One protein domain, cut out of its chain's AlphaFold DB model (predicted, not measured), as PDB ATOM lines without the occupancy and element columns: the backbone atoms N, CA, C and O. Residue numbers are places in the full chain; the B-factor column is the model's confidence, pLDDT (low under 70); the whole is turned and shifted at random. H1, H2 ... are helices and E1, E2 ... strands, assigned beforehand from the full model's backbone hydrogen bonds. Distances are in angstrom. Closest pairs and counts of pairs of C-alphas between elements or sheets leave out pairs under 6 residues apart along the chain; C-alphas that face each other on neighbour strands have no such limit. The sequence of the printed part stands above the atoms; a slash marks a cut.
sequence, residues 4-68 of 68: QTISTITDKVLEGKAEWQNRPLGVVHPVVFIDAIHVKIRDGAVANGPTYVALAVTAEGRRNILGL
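This is residues 4 to 68 of the 68 residues of the protein "Mutator family transposase" of Streptomyces sp. Termitarium-T10T-6 (UniProt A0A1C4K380). A long, strongly twisted hairpin of two strands, E1 and E2, has a short third strand, E3, beside E2 at one end. Helices H1 and H2 follow each other as a separate arm, in which residues 4 to 19 stand free, and the last turn of H2 only grazes the sheet. The 65 printed residues hold two named helices, then three named strands; the sheet, in the order E1, E2, E3, is antiparallel and the class is mixed, helices and strands. The whole is loose, with a radius of gyration of the C-alphas of 15.3 A, and elongated, spanning 43 by 26 by 15 A.

Begin with H1, residues 4 to 11, and H2, residues 14 to 22, which meet only through their link; in both, every O i to N i+4 pair is within hydrogen-bond range. H1 is not on the sheet, while H2 only grazes it with residues 20 to 22. Next look at the hairpin of E1, residues 31 to 43, and E2, residues 45 to 57: N 33 and O 55 are 2.8 A apart. E2 and E3, residues 63 to 67, form another hairpin, with N 56 and O 64 at 2.8 A. These strands make a meander, each the antiparallel neighbour of the one before. The closest C-alphas of H2 and E3, those of Gln 21 and Gly 67, are 6.4 A apart.

Find C-alpha 4 at (85.399, 23.635, 242.406), where H1 begins; it covers 10.5 A, and H2 12.4 A. E1 starts at C-alpha 31, (91.930, -16.564, 248.290), covers 33.4 A and bends by 73 degrees at residue 40. E2 covers 36.9 A; E3 covers 12.4 A and ends at C-alpha 67, (91.469, -3.388, 242.335).

Look for the two farthest C-alphas at Ala 45 and Glu 60, 44.0 A apart. The printed part has no cut and no long link, and no printed residue is under 70 in pLDDT.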
ATOM      1  N   GLN A   4      84.414  23.734 243.479       94.00
ATOM      2  CA  GLN A   4      85.399  23.635 242.406       94.00
ATOM      3  C   GLN A   4      86.822  23.488 242.953       94.00
ATOM      4  O   GLN A   4      87.560  22.637 242.476       94.00
ATOM      5  N   THR A   5      87.191  24.240 243.996       94.00
ATOM      6  CA  THR A   5      88.508  24.098 244.635       94.00
ATOM      7  C   THR A   5      88.721  22.687 245.190       94.00
ATOM      8  O   THR A   5      89.803  22.131 245.023       94.00
ATOM      9  N   ILE A   6      87.699  22.086 245.815       93.00
ATOM     10  CA  ILE A   6      87.780  20.711 246.345       93.00
ATOM     11  C   ILE A   6      87.951  19.697 245.205       93.00
ATOM     12  O   ILE A   6      88.825  18.834 245.293       93.00
ATOM     13  N   SER A   7      87.163  19.815 244.130       93.44
ATOM     14  CA  SER A   7      87.304  18.961 242.943       93.44
ATOM     15  C   SER A   7      88.710  19.051 242.353       93.44
ATOM     16  O   SER A   7      89.382  18.034 242.257       93.44
ATOM     17  N   THR A   8      89.217  20.263 242.106       94.56
ATOM     18  CA  THR A   8      90.562  20.469 241.546       94.56
ATOM     19  C   THR A   8      91.674  19.905 242.432       94.56
ATOM     20  O   THR A   8      92.690  19.434 241.929       94.56
ATOM     21  N   ILE A   9      91.519  19.950 243.758       94.25
ATOM     22  CA  ILE A   9      92.474  19.307 244.671       94.25
ATOM     23  C   ILE A   9      92.391  17.781 244.553       94.25
ATOM     24  O   ILE A   9      93.428  17.124 244.540       94.25
ATOM     25  N   THR A  10      91.185  17.224 244.441       94.38
ATOM     26  CA  THR A  10      90.962  15.775 244.319       94.38
ATOM     27  C   THR A  10      91.465  15.237 242.978       94.38
ATOM     28  O   THR A  10      92.016  14.143 242.932       94.38
ATOM     29  N   ASP A  11      91.388  16.018 241.901       95.38
ATOM     30  CA  ASP A  11      91.904  15.613 240.587       95.38
ATOM     31  C   ASP A  11      93.414  15.317 240.617       95.38
ATOM     32  O   ASP A  11      93.910  14.497 239.845       95.38
ATOM     33  N   LYS A  12      94.153  15.904 241.570       95.56
ATOM     34  CA  LYS A  12      95.592  15.650 241.744       95.56
ATOM     35  C   LYS A  12      95.918  14.209 242.139       95.56
ATOM     36  O   LYS A  12      97.055  13.795 241.957       95.56
ATOM     37  N   VAL A  13      94.964  13.439 242.676       96.25
ATOM     38  CA  VAL A  13      95.207  12.029 243.030       96.25
ATOM     39  C   VAL A  13      94.944  11.061 241.875       96.25
ATOM     40  O   VAL A  13      95.168   9.864 242.034       96.25
ATOM     41  N   LEU A  14      94.472  11.539 240.714       95.31
ATOM     42  CA  LEU A  14      94.138  10.673 239.577       95.31
ATOM     43  C   LEU A  14      95.362   9.949 239.003       95.31
ATOM     44  O   LEU A  14      95.255   8.778 238.647       95.31
ATOM     45  N   GLU A  15      96.518  10.611 238.964       95.62
ATOM     46  CA  GLU A  15      97.783   9.995 238.550       95.62
ATOM     47  C   GLU A  15      98.188   8.878 239.521       95.62
ATOM     48  O   GLU A  15      98.337   7.729 239.111       95.62
ATOM     49  N   GLY A  16      98.214   9.165 240.827       96.19
ATOM     50  CA  GLY A  16      98.513   8.158 241.851       96.19
ATOM     51  C   GLY A  16      97.504   7.003 241.877       96.19
ATOM     52  O   GLY A  16      97.874   5.859 242.140       96.19
ATOM     53  N   LYS A  17      96.230   7.259 241.547       95.06
ATOM     54  CA  LYS A  17      95.232   6.202 241.334       95.06
ATOM     55  C   LYS A  17      95.643   5.300 240.168       95.06
ATOM     56  O   LYS A  17      95.588   4.082 240.319       95.06
ATOM     57  N   ALA A  18      96.027   5.872 239.027       95.19
ATOM     58  CA  ALA A  18      96.437   5.103 237.855       95.19
ATOM     59  C   ALA A  18      97.701   4.277 238.136       95.19
ATOM     60  O   ALA A  18      97.745   3.096 237.796       95.19
ATOM     61  N   GLU A  19      98.696   4.852 238.812       96.50
ATOM     62  CA  GLU A  19      99.891   4.127 239.255       96.50
ATOM     63  C   GLU A  19      99.532   2.973 240.194       96.50
ATOM     64  O   GLU A  19      99.977   1.842 240.000       96.50
ATOM     65  N   TRP A  20      98.668   3.225 241.181       96.12
ATOM     66  CA  TRP A  20      98.210   2.197 242.106       96.12
ATOM     67  C   TRP A  20      97.460   1.077 241.381       96.12
ATOM     68  O   TRP A  20      97.712  -0.090 241.666       96.12
ATOM     69  N   GLN A  21      96.580   1.392 240.426       95.50
ATOM     70  CA  GLN A  21      95.840   0.384 239.655       95.50
ATOM     71  C   GLN A  21      96.755  -0.475 238.770       95.50
ATOM     72  O   GLN A  21      96.481  -1.658 238.597       95.50
ATOM     73  N   ASN A  22      97.848   0.092 238.252       95.56
ATOM     74  CA  ASN A  22      98.796  -0.613 237.381       95.56
ATOM     75  C   ASN A  22      99.984  -1.238 238.129       95.56
ATOM     76  O   ASN A  22     100.865  -1.832 237.503       95.56
ATOM     77  N   ARG A  23     100.042  -1.105 239.458       96.50
ATOM     78  CA  ARG A  23     101.145  -1.649 240.254       96.50
ATOM     79  C   ARG A  23     101.226  -3.177 240.105       96.50
ATOM     80  O   ARG A  23     100.187  -3.838 240.035       96.50
ATOM     81  N   PRO A  24     102.431  -3.769 240.133       95.25
ATOM     82  CA  PRO A  24     102.566  -5.219 240.109       95.25
ATOM     83  C   PRO A  24     101.900  -5.840 241.343       95.25
ATOM     84  O   PRO A  24     102.066  -5.365 242.471       95.25
ATOM     85  N   LEU A  25     101.146  -6.916 241.125       94.12
ATOM     86  CA  LEU A  25     100.535  -7.706 242.190       94.12
ATOM     87  C   LEU A  25     101.442  -8.876 242.586       94.12
ATOM     88  O   LEU A  25     102.371  -9.245 241.867       94.12
ATOM     89  N   GLY A  26     101.174  -9.455 243.756       89.81
ATOM     90  CA  GLY A  26     101.858 -10.668 244.187       89.81
ATOM     91  C   GLY A  26     101.540 -11.834 243.252       89.81
ATOM     92  O   GLY A  26     100.452 -11.918 242.690       89.81
ATOM     93  N   VAL A  27     102.488 -12.758 243.101       88.50
ATOM     94  CA  VAL A  27     102.338 -13.901 242.185       88.50
ATOM     95  C   VAL A  27     101.251 -14.874 242.661       88.50
ATOM     96  O   VAL A  27     100.595 -15.511 241.843       88.50
ATOM     97  N   VAL A  28     101.050 -14.990 243.979       93.38
ATOM     98  CA  VAL A  28     100.113 -15.948 244.576       93.38
ATOM     99  C   VAL A  28      99.191 -15.264 245.579       93.38
ATOM    100  O   VAL A  28      99.635 -14.623 246.534       93.38
ATOM    101  N   HIS A  29      97.893 -15.485 245.382       94.31
ATOM    102  CA  HIS A  29      96.814 -15.069 246.267       94.31
ATOM    103  C   HIS A  29      95.942 -16.290 246.575       94.31
ATOM    104  O   HIS A  29      95.117 -16.655 245.737       94.31
ATOM    105  N   PRO A  30      96.121 -16.958 247.733       94.56
ATOM    106  CA  PRO A  30      95.407 -18.200 248.035       94.56
ATOM    107  C   PRO A  30      93.881 -18.066 248.001       94.56
ATOM    108  O   PRO A  30      93.186 -19.029 247.693       94.56
ATOM    109  N   VAL A  31      93.362 -16.877 248.319       96.50
ATOM    110  CA  VAL A  31      91.930 -16.564 248.290       96.50
ATOM    111  C   VAL A  31      91.729 -15.162 247.724       96.50
ATOM    112  O   VAL A  31      92.436 -14.227 248.117       96.50
ATOM    113  N   VAL A  32      90.733 -15.017 246.846       96.50
ATOM    114  CA  VAL A  32      90.268 -13.735 246.300       96.50
ATOM    115  C   VAL A  32      88.753 -13.636 246.470       96.50
ATOM    116  O   VAL A  32      88.020 -14.565 246.138       96.50
ATOM    117  N   PHE A  33      88.296 -12.498 246.976       97.19
ATOM    118  CA  PHE A  33      86.896 -12.117 247.104       97.19
ATOM    119  C   PHE A  33      86.583 -11.028 246.083       97.19
ATOM    120  O   PHE A  33      87.357 -10.079 245.937       97.19
ATOM    121  N   ILE A  34      85.435 -11.155 245.420       97.50
ATOM    122  CA  ILE A  34      84.883 -10.132 244.537       97.50
ATOM    123  C   ILE A  34      83.550  -9.690 245.125       97.50
ATOM    124  O   ILE A  34      82.676 -10.526 245.352       97.50
ATOM    125  N   ASP A  35      83.405  -8.393 245.371       97.31
ATOM    126  CA  ASP A  35      82.156  -7.789 245.840       97.31
ATOM    127  C   ASP A  35      81.670  -6.728 244.848       97.31
ATOM    128  O   ASP A  35      82.479  -6.138 244.133       97.31
ATOM    129  N   ALA A  36      80.362  -6.493 244.791       97.44
ATOM    130  CA  ALA A  36      79.725  -5.555 243.877       97.44
ATOM    131  C   ALA A  36      78.901  -4.521 244.648       97.44
ATOM    132  O   ALA A  36      77.812  -4.802 245.156       97.44
ATOM    133  N   ILE A  37      79.380  -3.279 244.664       96.19
ATOM    134  CA  ILE A  37      78.684  -2.157 245.289       96.19
ATOM    135  C   ILE A  37      77.936  -1.397 244.199       96.19
ATOM    136  O   ILE A  37      78.530  -0.933 243.228       96.19
ATOM    137  N   HIS A  38      76.622  -1.252 244.349       95.62
ATOM    138  CA  HIS A  38      75.811  -0.501 243.393       95.62
ATOM    139  C   HIS A  38      75.801   0.979 243.763       95.62
ATOM    140  O   HIS A  38      75.268   1.366 244.803       95.62
ATOM    141  N   VAL A  39      76.366   1.809 242.890       96.88
ATOM    142  CA  VAL A  39      76.452   3.258 243.089       96.88
ATOM    143  C   VAL A  39      75.783   4.001 241.937       96.88
ATOM    144  O   VAL A  39      75.673   3.502 240.817       96.88
ATOM    145  N   LYS A  40      75.292   5.212 242.214       96.88
ATOM    146  CA  LYS A  40      74.744   6.096 241.179       96.88
ATOM    147  C   LYS A  40      75.899   6.715 240.395       96.88
ATOM    148  O   LYS A  40      76.650   7.513 240.949       96.88
ATOM    149  N   ILE A  41      76.015   6.379 239.116       94.50
ATOM    150  CA  ILE A  41      77.052   6.884 238.209       94.50
ATOM    151  C   ILE A  41      76.381   7.785 237.176       94.50
ATOM    152  O   ILE A  41      75.280   7.492 236.708       94.50
ATOM    153  N   ARG A  42      77.030   8.905 236.848       93.50
ATOM    154  CA  ARG A  42      76.607   9.805 235.775       93.50
ATOM    155  C   ARG A  42      77.568   9.660 234.603       93.50
ATOM    156  O   ARG A  42      78.687  10.151 234.683       93.50
ATOM    157  N   ASP A  43      77.085   9.056 233.528       88.12
ATOM    158  CA  ASP A  43      77.744   9.022 232.221       88.12
ATOM    159  C   ASP A  43      76.701   9.435 231.173       88.12
ATOM    160  O   ASP A  43      75.915   8.632 230.670       88.12
ATOM    161  N   GLY A  44      76.530  10.751 231.018       92.94
ATOM    162  CA  GLY A  44      75.327  11.351 230.433       92.94
ATOM    163  C   GLY A  44      74.156  11.382 231.425       92.94
ATOM    164  O   GLY A  44      73.960  12.377 232.132       92.94
ATOM    165  N   ALA A  45      73.389  10.292 231.507       93.19
ATOM    166  CA  ALA A  45      72.291  10.136 232.467       93.19
ATOM    167  C   ALA A  45      72.763   9.463 233.769       93.19
ATOM    168  O   ALA A  45      73.765   8.753 233.796       93.19
ATOM    169  N   VAL A  46      72.044   9.699 234.871       96.75
ATOM    170  CA  VAL A  46      72.351   9.061 236.161       96.75
ATOM    171  C   VAL A  46      71.675   7.695 236.232       96.75
ATOM    172  O   VAL A  46      70.447   7.618 236.214       96.75
ATOM    173  N   ALA A  47      72.458   6.632 236.400       95.94
ATOM    174  CA  ALA A  47      71.970   5.262 236.542       95.94
ATOM    175  C   ALA A  47      72.641   4.543 237.723       95.94
ATOM    176  O   ALA A  47      73.671   4.988 238.225       95.94
ATOM    177  N   ASN A  48      72.043   3.444 238.197       95.81
ATOM    178  CA  ASN A  48      72.740   2.531 239.110       95.81
ATOM    179  C   ASN A  48      73.707   1.678 238.288       95.81
ATOM    180  O   ASN A  48      73.260   0.989 237.374       95.81
ATOM    181  N   GLY A  49      74.990   1.705 238.634       94.56
ATOM    182  CA  GLY A  49      76.009   0.836 238.054       94.56
ATOM    183  C   GLY A  49      76.747   0.059 239.148       94.56
ATOM    184  O   GLY A  49      76.932   0.600 240.243       94.56
ATOM    185  N   PRO A  50      77.147  -1.197 238.893       95.69
ATOM    186  CA  PRO A  50      77.988  -1.943 239.816       95.69
ATOM    187  C   PRO A  50      79.441  -1.452 239.740       95.69
ATOM    188  O   PRO A  50      79.989  -1.245 238.659       95.69
ATOM    189  N   THR A  51      80.078  -1.309 240.896       95.38
ATOM    190  CA  THR A  51      81.528  -1.150 241.053       95.38
ATOM    191  C   THR A  51      82.060  -2.384 241.768       95.38
ATOM    192  O   THR A  51      81.527  -2.756 242.815       95.38
ATOM    193  N   TYR A  52      83.080  -3.029 241.201       96.69
ATOM    194  CA  TYR A  52      83.571  -4.316 241.685       96.69
ATOM    195  C   TYR A  52      84.860  -4.155 242.478       96.69
ATOM    196  O   TYR A  52      85.838  -3.630 241.968       96.69
ATOM    197  N   VAL A  53      84.899  -4.668 243.702       97.06
ATOM    198  CA  VAL A  53      86.112  -4.654 244.525       97.06
ATOM    199  C   VAL A  53      86.741  -6.036 244.526       97.06
ATOM    200  O   VAL A  53      86.091  -7.005 244.909       97.06
ATOM    201  N   ALA A  54      88.018  -6.119 244.153       97.19
ATOM    202  CA  ALA A  54      88.811  -7.337 244.266       97.19
ATOM    203  C   ALA A  54      89.695  -7.280 245.517       97.19
ATOM    204  O   ALA A  54      90.648  -6.501 245.583       97.19
ATOM    205  N   LEU A  55      89.402  -8.121 246.507       97.38
ATOM    206  CA  LEU A  55      90.168  -8.245 247.746       97.38
ATOM    207  C   LEU A  55      90.855  -9.607 247.791       97.38
ATOM    208  O   LEU A  55      90.193 -10.635 247.717       97.38
ATOM    209  N   ALA A  56      92.164  -9.637 247.995       96.88
ATOM    210  CA  ALA A  56      92.917 -10.874 248.128       96.88
ATOM    211  C   ALA A  56      93.557 -11.022 249.504       96.88
ATOM    212  O   ALA A  56      93.881 -10.039 250.175       96.88
ATOM    213  N   VAL A  57      93.791 -12.270 249.895       96.19
ATOM    214  CA  VAL A  57      94.678 -12.623 251.006       96.19
ATOM    215  C   VAL A  57      96.044 -12.992 250.416       96.19
ATOM    216  O   VAL A  57      96.110 -13.708 249.419       96.19
ATOM    217  N   THR A  58      97.140 -12.466 250.966       93.94
ATOM    218  CA  THR A  58      98.510 -12.835 250.565       93.94
ATOM    219  C   THR A  58      98.922 -14.162 251.200       93.94
ATOM    220  O   THR A  58      98.273 -14.642 252.129       93.94
ATOM    221  N   ALA A  59     100.027 -14.751 250.740       92.12
ATOM    222  CA  ALA A  59     100.588 -15.956 251.355       92.12
ATOM    223  C   ALA A  59     100.957 -15.756 252.843       92.12
ATOM    224  O   ALA A  59     100.899 -16.701 253.622       92.12
ATOM    225  N   GLU A  60     101.249 -14.519 253.262       93.62
ATOM    226  CA  GLU A  60     101.488 -14.162 254.671       93.62
ATOM    227  C   GLU A  60     100.192 -13.900 255.464       93.62
ATOM    228  O   GLU A  60     100.239 -13.384 256.580       93.62
ATOM    229  N   GLY A  61      99.021 -14.179 254.886       93.44
ATOM    230  CA  GLY A  61      97.724 -13.993 255.539       93.44
ATOM    231  C   GLY A  61      97.237 -12.540 255.608       93.44
ATOM    232  O   GLY A  61      96.266 -12.252 256.308       93.44
ATOM    233  N   ARG A  62      97.871 -11.600 254.893       95.00
ATOM    234  CA  ARG A  62      97.462 -10.183 254.888       95.00
ATOM    235  C   ARG A  62      96.383  -9.927 253.848       95.00
ATOM    236  O   ARG A  62      96.453 -10.444 252.742       95.00
ATOM    237  N   ARG A  63      95.412  -9.070 254.167       95.31
ATOM    238  CA  ARG A  63      94.394  -8.626 253.201       95.31
ATOM    239  C   ARG A  63      94.911  -7.448 252.381       95.31
ATOM    240  O   ARG A  63      95.465  -6.510 252.949       95.31
ATOM    241  N   ASN A  64      94.698  -7.483 251.072       93.94
ATOM    242  CA  ASN A  64      95.096  -6.435 250.138       93.94
ATOM    243  C   ASN A  64      94.011  -6.226 249.075       93.94
ATOM    244  O   ASN A  64      93.496  -7.198 248.523       93.94
ATOM    245  N   ILE A  65      93.675  -4.971 248.773       95.94
ATOM    246  CA  ILE A  65      92.753  -4.641 247.679       95.94
ATOM    247  C   ILE A  65      93.561  -4.634 246.387       95.94
ATOM    248  O   ILE A  65      94.455  -3.809 246.217       95.94
ATOM    249  N   LEU A  66      93.254  -5.554 245.483       95.50
ATOM    250  CA  LEU A  66      93.923  -5.667 244.192       95.50
ATOM    251  C   LEU A  66      93.406  -4.621 243.205       95.50
ATOM    252  O   LEU A  66      94.194  -4.055 242.455       95.50
ATOM    253  N   GLY A  67      92.106  -4.326 243.251       94.81
ATOM    254  CA  GLY A  67      91.469  -3.388 242.335       94.81
ATOM    255  C   GLY A  67      90.054  -2.996 242.752       94.81
ATOM    256  O   GLY A  67      89.467  -3.601 243.654       94.81
ATOM    257  N   LEU A  68      89.564  -1.958 242.078       91.56
ATOM    258  CA  LEU A  68      88.227  -1.364 242.152       91.56
ATOM    259  C   LEU A  68      87.689  -1.175 240.728       91.56
ATOM    260  O   LEU A  68      88.553  -0.944 239.845       91.56
TER     261      LEU A  68